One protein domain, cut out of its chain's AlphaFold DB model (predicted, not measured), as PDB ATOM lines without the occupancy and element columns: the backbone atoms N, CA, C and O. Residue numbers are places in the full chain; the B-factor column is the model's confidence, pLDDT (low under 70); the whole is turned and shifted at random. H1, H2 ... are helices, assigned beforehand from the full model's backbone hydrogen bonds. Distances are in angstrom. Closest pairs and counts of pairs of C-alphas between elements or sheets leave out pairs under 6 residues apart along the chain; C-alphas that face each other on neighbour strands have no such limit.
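Overview. This is residues 502 to 558 of the 805 residues of an uncharacterized protein of Sphingomonas gei (UniProt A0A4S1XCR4). H3 and H5 run loosely side by side in opposite ways, with short H4 between them at one end, and H1 crosses that end; H2 leads from H1 toward the start of H3. The 57 printed residues have five named helices, H1 to H5, and no named strand: all helix. The whole is compact, radius of gyration of the C-alphas 10.2 A, spans 26 by 20 by 18 A.

Arrangement. The hub H1, residues 502 to 513, touches H3, residues 529 to 540, with residues 503 to 507 alone; closest C-alphas, Val 503 and Gly 540, 5.5 A; 72 degrees, only just about perpendicular. H1 and H2, residues 517 to 524, touch only at the corner, and only just, with 3 pairs of C-alphas within 8 A; closest, Leu 511 and Glu 517, 5.4 A. H4, residues 542 to 545, touches H5, residues 548 to 558, only at the corner; closest C-alphas, Val 544 and Leu 550, 5.4 A. H3 and H5 are close but not clearly touching; closest C-alphas, Leu 539 and Thr 551, 6.6 A; a shallow tilt of 24 degrees, opposite ways. Every O i to N i+4 pair is within hydrogen-bond range in H1, H2, H3 and H5; H4 is too short for one.

Along the chain. H1 begins at C-alpha 502 (426.262, 313.319, 378.450) and is 16.6 A long, H3 16.4 A; H5, 15.6 A, ends at C-alpha 558 (420.138, 302.039, 397.258).

Size, cuts and confidence. The farthest C-alphas, Thr 528 and Ser 547, are 26.1 A apart. The printed part has no cut; its four links are tight. Residues 503 and 530 have pLDDT under 70.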
ATOM      1  N   ILE A 502     424.857 313.726 378.327       70.19
ATOM      2  CA  ILE A 502     426.262 313.319 378.450       70.19
ATOM      3  C   ILE A 502     426.441 312.475 379.712       70.19
ATOM      4  O   ILE A 502     427.044 311.401 379.660       70.19
ATOM      5  N   VAL A 503     425.867 312.923 380.830       69.06
ATOM      6  CA  VAL A 503     425.915 312.217 382.113       69.06
ATOM      7  C   VAL A 503     425.187 310.876 382.026       69.06
ATOM      8  O   VAL A 503     425.753 309.856 382.416       69.06
ATOM      9  N   ALA A 504     423.989 310.824 381.435       75.00
ATOM     10  CA  ALA A 504     423.266 309.572 381.213       75.00
ATOM     11  C   ALA A 504     424.044 308.620 380.293       75.00
ATOM     12  O   ALA A 504     424.096 307.415 380.552       75.00
ATOM     13  N   GLY A 505     424.700 309.150 379.254       79.19
ATOM     14  CA  GLY A 505     425.601 308.385 378.395       79.19
ATOM     15  C   GLY A 505     426.749 307.752 379.185       79.19
ATOM     16  O   GLY A 505     426.952 306.538 379.105       79.19
ATOM     17  N   LEU A 506     427.444 308.542 380.005       80.81
ATOM     18  CA  LEU A 506     428.581 308.098 380.813       80.81
ATOM     19  C   LEU A 506     428.166 307.075 381.880       80.81
ATOM     20  O   LEU A 506     428.773 306.011 381.983       80.81
ATOM     21  N   VAL A 507     427.082 307.339 382.613       83.06
ATOM     22  CA  VAL A 507     426.529 306.410 383.607       83.06
ATOM     23  C   VAL A 507     426.110 305.098 382.943       83.06
ATOM     24  O   VAL A 507     426.447 304.028 383.446       83.06
ATOM     25  N   SER A 508     425.458 305.141 381.774       83.69
ATOM     26  CA  SER A 508     425.062 303.923 381.056       83.69
ATOM     27  C   SER A 508     426.263 303.069 380.626       83.69
ATOM     28  O   SER A 508     426.211 301.843 380.720       83.69
ATOM     29  N   GLN A 509     427.372 303.692 380.214       85.31
ATOM     30  CA  GLN A 509     428.607 302.982 379.866       85.31
ATOM     31  C   GLN A 509     429.253 302.337 381.097       85.31
ATOM     32  O   GLN A 509     429.663 301.175 381.038       85.31
ATOM     33  N   THR A 510     429.294 303.048 382.224       83.44
ATOM     34  CA  THR A 510     429.825 302.530 383.492       83.44
ATOM     35  C   THR A 510     428.979 301.366 384.015       83.44
ATOM     36  O   THR A 510     429.522 300.320 384.370       83.44
ATOM     37  N   LEU A 511     427.646 301.478 383.967       87.88
ATOM     38  CA  LEU A 511     426.719 300.409 384.356       87.88
ATOM     39  C   LEU A 511     426.841 299.168 383.459       87.88
ATOM     40  O   LEU A 511     426.812 298.048 383.976       87.88
ATOM     41  N   LYS A 512     427.029 299.349 382.141       88.44
ATOM     42  CA  LYS A 512     427.314 298.259 381.187       88.44
ATOM     43  C   LYS A 512     428.607 297.542 381.521       88.44
ATOM     44  O   LYS A 512     428.626 296.316 381.628       88.44
ATOM     45  N   ARG A 513     429.680 298.309 381.718       88.06
ATOM     46  CA  ARG A 513     431.010 297.784 382.038       88.06
ATOM     47  C   ARG A 513     431.000 296.962 383.330       88.06
ATOM     48  O   ARG A 513     431.606 295.897 383.369       88.06
ATOM     49  N   LEU A 514     430.265 297.419 384.345       88.12
ATOM     50  CA  LEU A 514     430.137 296.748 385.644       88.12
ATOM     51  C   LEU A 514     429.025 295.684 385.694       88.12
ATOM     52  O   LEU A 514     428.854 295.031 386.719       88.12
ATOM     53  N   LYS A 515     428.271 295.480 384.602       90.06
ATOM     54  CA  LYS A 515     427.123 294.555 384.519       90.06
ATOM     55  C   LYS A 515     426.019 294.833 385.559       90.06
ATOM     56  O   LYS A 515     425.329 293.914 385.997       90.06
ATOM     57  N   LEU A 516     425.819 296.100 385.934       89.19
ATOM     58  CA  LEU A 516     424.839 296.535 386.947       89.19
ATOM     59  C   LEU A 516     423.514 297.047 386.353       89.19
ATOM     60  O   LEU A 516     422.620 297.445 387.094       89.19
ATOM     61  N   GLU A 517     423.337 296.995 385.031       88.31
ATOM     62  CA  GLU A 517     422.157 297.544 384.341       88.31
ATOM     63  C   GLU A 517     420.822 296.986 384.852       88.31
ATOM     64  O   GLU A 517     419.875 297.737 385.068       88.31
ATOM     65  N   LYS A 518     420.743 295.669 385.085       86.75
ATOM     66  CA  LYS A 518     419.511 295.017 385.561       86.75
ATOM     67  C   LYS A 518     419.124 295.455 386.976       86.75
ATOM     68  O   LYS A 518     417.940 295.580 387.271       86.75
ATOM     69  N   ARG A 519     420.128 295.693 387.824       87.31
ATOM     70  CA  ARG A 519     419.983 296.167 389.209       87.31
ATOM     71  C   ARG A 519     419.560 297.632 389.247       87.31
ATOM     72  O   ARG A 519     418.630 298.012 389.941       87.31
ATOM     73  N   PHE A 520     420.171 298.448 388.398       87.31
ATOM     74  CA  PHE A 520     419.762 299.835 388.238       87.31
ATOM     75  C   PHE A 520     418.335 299.965 387.673       87.31
ATOM     76  O   PHE A 520     417.549 300.781 388.149       87.31
ATOM     77  N   ALA A 521     417.954 299.125 386.705       84.69
ATOM     78  CA  ALA A 521     416.607 299.128 386.135       84.69
ATOM     79  C   ALA A 521     415.519 298.757 387.160       84.69
ATOM     80  O   ALA A 521     414.434 299.336 387.120       84.69
ATOM     81  N   SER A 522     415.793 297.839 388.096       84.25
ATOM     82  CA  SER A 522     414.839 297.480 389.156       84.25
ATOM     83  C   SER A 522     414.674 298.587 390.204       84.25
ATOM     84  O   SER A 522     413.551 298.815 390.657       84.25
ATOM     85  N   ILE A 523     415.753 299.310 390.537       84.19
ATOM     86  CA  ILE A 523     415.704 300.535 391.353       84.19
ATOM     87  C   ILE A 523     414.840 301.585 390.646       84.19
ATOM     88  O   ILE A 523     413.910 302.137 391.235       84.19
ATOM     89  N   ASN A 524     415.118 301.834 389.365       82.31
ATOM     90  CA  ASN A 524     414.475 302.910 388.624       82.31
ATOM     91  C   ASN A 524     412.983 302.649 388.362       82.31
ATOM     92  O   ASN A 524     412.180 303.572 388.409       82.31
ATOM     93  N   ALA A 525     412.591 301.386 388.168       81.81
ATOM     94  CA  ALA A 525     411.190 300.991 388.011       81.81
ATOM     95  C   ALA A 525     410.323 301.277 389.253       81.81
ATOM     96  O   ALA A 525     409.100 301.319 389.148       81.81
ATOM     97  N   ARG A 526     410.944 301.453 390.428       77.12
ATOM     98  CA  ARG A 526     410.270 301.773 391.697       77.12
ATOM     99  C   ARG A 526     410.425 303.241 392.111       77.12
ATOM    100  O   ARG A 526     409.802 303.656 393.085       77.12
ATOM    101  N   ALA A 527     411.252 304.016 391.411       77.50
ATOM    102  CA  ALA A 527     411.524 305.411 391.733       77.50
ATOM    103  C   ALA A 527     410.490 306.354 391.090       77.50
ATOM    104  O   ALA A 527     409.956 306.089 390.014       77.50
ATOM    105  N   THR A 528     410.219 307.492 391.733       77.62
ATOM    106  CA  THR A 528     409.494 308.601 391.093       77.62
ATOM    107  C   THR A 528     410.395 309.288 390.064       77.62
ATOM    108  O   THR A 528     411.616 309.213 390.177       77.62
ATOM    109  N   ALA A 529     409.828 310.033 389.109       72.25
ATOM    110  CA  ALA A 529     410.614 310.752 388.094       72.25
ATOM    111  C   ALA A 529     411.702 311.672 388.699       72.25
ATOM    112  O   ALA A 529     412.812 311.768 388.176       72.25
ATOM    113  N   LEU A 530     411.415 312.296 389.847       68.94
ATOM    114  CA  LEU A 530     412.385 313.092 390.606       68.94
ATOM    115  C   LEU A 530     413.451 312.218 391.291       68.94
ATOM    116  O   LEU A 530     414.621 312.595 391.343       68.94
ATOM    117  N   GLY A 531     413.064 311.044 391.795       73.94
ATOM    118  CA  GLY A 531     413.989 310.049 392.337       73.94
ATOM    119  C   GLY A 531     414.966 309.539 391.278       73.94
ATOM    120  O   GLY A 531     416.168 309.522 391.521       73.94
ATOM    121  N   THR A 532     414.477 309.229 390.076       79.44
ATOM    122  CA  THR A 532     415.304 308.842 388.925       79.44
ATOM    123  C   THR A 532     416.359 309.898 388.602       79.44
ATOM    124  O   THR A 532     417.536 309.564 388.481       79.44
ATOM    125  N   ALA A 533     415.967 311.174 388.525       73.81
ATOM    126  CA  ALA A 533     416.892 312.272 388.241       73.81
ATOM    127  C   ALA A 533     417.981 312.414 389.321       73.81
ATOM    128  O   ALA A 533     419.154 312.600 389.006       73.81
ATOM    129  N   ARG A 534     417.624 312.247 390.603       73.69
ATOM    130  CA  ARG A 534     418.583 312.279 391.721       73.69
ATOM    131  C   ARG A 534     419.578 311.127 391.684       73.69
ATOM    132  O   ARG A 534     420.764 311.350 391.904       73.69
ATOM    133  N   VAL A 535     419.112 309.911 391.403       83.50
ATOM    134  CA  VAL A 535     420.004 308.749 391.310       83.50
ATOM    135  C   VAL A 535     420.944 308.895 390.110       83.50
ATOM    136  O   VAL A 535     422.133 308.608 390.233       83.50
ATOM    137  N   MET A 536     420.455 309.404 388.976       80.62
ATOM    138  CA  MET A 536     421.295 309.671 387.801       80.62
ATOM    139  C   MET A 536     422.346 310.753 388.073       80.62
ATOM    140  O   MET A 536     423.507 310.564 387.718       80.62
ATOM    141  N   ALA A 537     421.987 311.831 388.776       77.31
ATOM    142  CA  ALA A 537     422.937 312.863 389.193       77.31
ATOM    143  C   ALA A 537     423.998 312.325 390.174       77.31
ATOM    144  O   ALA A 537     425.177 312.650 390.050       77.31
ATOM    145  N   LEU A 538     423.601 311.457 391.114       81.81
ATOM    146  CA  LEU A 538     424.510 310.825 392.075       81.81
ATOM    147  C   LEU A 538     425.525 309.903 391.382       81.81
ATOM    148  O   LEU A 538     426.722 309.996 391.646       81.81
ATOM    149  N   LEU A 539     425.058 309.041 390.473       83.56
ATOM    150  CA  LEU A 539     425.921 308.135 389.702       83.56
ATOM    151  C   LEU A 539     426.797 308.885 388.687       83.56
ATOM    152  O   LEU A 539     427.894 308.434 388.362       83.56
ATOM    153  N   GLY A 540     426.318 310.029 388.200       78.38
ATOM    154  CA  GLY A 540     427.034 310.928 387.299       78.38
ATOM    155  C   GLY A 540     428.081 311.814 387.972       78.38
ATOM    156  O   GLY A 540     428.891 312.435 387.284       78.38
ATOM    157  N   GLY A 541     428.084 311.885 389.306       79.31
ATOM    158  CA  GLY A 541     429.039 312.687 390.060       79.31
ATOM    159  C   GLY A 541     430.471 312.194 389.857       79.31
ATOM    160  O   GLY A 541     430.744 311.002 389.967       79.31
ATOM    161  N   ARG A 542     431.415 313.116 389.631       73.94
ATOM    162  CA  ARG A 542     432.821 312.820 389.280       73.94
ATOM    163  C   ARG A 542     433.526 311.847 390.239       73.94
ATOM    164  O   ARG A 542     434.387 311.085 389.807       73.94
ATOM    165  N   ALA A 543     433.169 311.874 391.524       70.69
ATOM    166  CA  ALA A 543     433.714 310.967 392.536       70.69
ATOM    167  C   ALA A 543     433.194 309.526 392.389       70.69
ATOM    168  O   ALA A 543     433.950 308.577 392.585       70.69
ATOM    169  N   VAL A 544     431.922 309.365 392.017       78.75
ATOM    170  CA  VAL A 544     431.261 308.061 391.864       78.75
ATOM    171  C   VAL A 544     431.557 307.486 390.483       78.75
ATOM    172  O   VAL A 544     432.023 306.357 390.377       78.75
ATOM    173  N   SER A 545     431.396 308.287 389.426       75.94
ATOM    174  CA  SER A 545     431.611 307.860 388.041       75.94
ATOM    175  C   SER A 545     433.066 307.476 387.739       75.94
ATOM    176  O   SER A 545     433.320 306.696 386.824       75.94
ATOM    177  N   GLY A 546     434.021 308.029 388.496       75.25
ATOM    178  CA  GLY A 546     435.447 307.716 388.401       75.25
ATOM    179  C   GLY A 546     435.891 306.492 389.210       75.25
ATOM    180  O   GLY A 546     437.063 306.131 389.130       75.25
ATOM    181  N   SER A 547     435.000 305.865 389.990       82.25
ATOM    182  CA  SER A 547     435.336 304.750 390.881       82.25
ATOM    183  C   SER A 547     434.328 303.604 390.791       82.25
ATOM    184  O   SER A 547     433.154 303.726 391.152       82.25
ATOM    185  N   ASP A 548     434.819 302.441 390.368       85.38
ATOM    186  CA  ASP A 548     434.017 301.222 390.206       85.38
ATOM    187  C   ASP A 548     433.436 300.732 391.531       85.38
ATOM    188  O   ASP A 548     432.287 300.292 391.595       85.38
ATOM    189  N   ILE A 549     434.232 300.846 392.596       84.69
ATOM    190  CA  ILE A 549     433.868 300.400 393.942       84.69
ATOM    191  C   ILE A 549     432.737 301.272 394.487       84.69
ATOM    192  O   ILE A 549     431.764 300.741 395.016       84.69
ATOM    193  N   LEU A 550     432.826 302.593 394.299       80.88
ATOM    194  CA  LEU A 550     431.797 303.529 394.756       80.88
ATOM    195  C   LEU A 550     430.512 303.404 393.937       80.88
ATOM    196  O   LEU A 550     429.420 303.451 394.491       80.88
ATOM    197  N   THR A 551     430.616 303.179 392.625       85.50
ATOM    198  CA  THR A 551     429.434 302.923 391.789       85.50
ATOM    199  C   THR A 551     428.698 301.657 392.248       85.50
ATOM    200  O   THR A 551     427.470 301.650 392.353       85.50
ATOM    201  N   ALA A 552     429.435 300.586 392.560       84.19
ATOM    202  CA  ALA A 552     428.855 299.339 393.043       84.19
ATOM    203  C   ALA A 552     428.286 299.452 394.470       84.19
ATOM    204  O   ALA A 552     427.223 298.885 394.730       84.19
ATOM    205  N   SER A 553     428.954 300.187 395.370       87.62
ATOM    206  CA  SER A 553     428.480 300.395 396.745       87.62
ATOM    207  C   SER A 553     427.210 301.236 396.772       87.62
ATOM    208  O   SER A 553     426.234 300.824 397.381       87.62
ATOM    209  N   VAL A 554     427.158 302.335 396.011       86.19
ATOM    210  CA  VAL A 554     425.973 303.202 395.924       86.19
ATOM    211  C   VAL A 554     424.750 302.422 395.438       86.19
ATOM    212  O   VAL A 554     423.660 302.579 395.982       86.19
ATOM    213  N   ILE A 555     424.907 301.541 394.446       88.50
ATOM    214  CA  ILE A 555     423.803 300.696 393.960       88.50
ATOM    215  C   ILE A 555     423.375 299.674 395.021       88.50
ATOM    216  O   ILE A 555     422.179 299.435 395.178       88.50
ATOM    217  N   ALA A 556     424.319 299.089 395.762       86.81
ATOM    218  CA  ALA A 556     424.009 298.162 396.849       86.81
ATOM    219  C   ALA A 556     423.281 298.854 398.015       86.81
ATOM    220  O   ALA A 556     422.300 298.312 398.522       86.81
ATOM    221  N   ASP A 557     423.703 300.062 398.383       85.75
ATOM    222  CA  ASP A 557     423.082 300.860 399.442       85.75
ATOM    223  C   ASP A 557     421.667 301.298 399.042       85.75
ATOM    224  O   ASP A 557     420.731 301.183 399.833       85.75
ATOM    225  N   LEU A 558     421.467 301.712 397.784       85.56
ATOM    226  CA  LEU A 558     420.138 302.039 397.258       85.56
ATOM    227  C   LEU A 558     419.199 300.827 397.273       85.56
ATOM    228  O   LEU A 558     418.033 300.959 397.645       85.56
TER     229      LEU A 558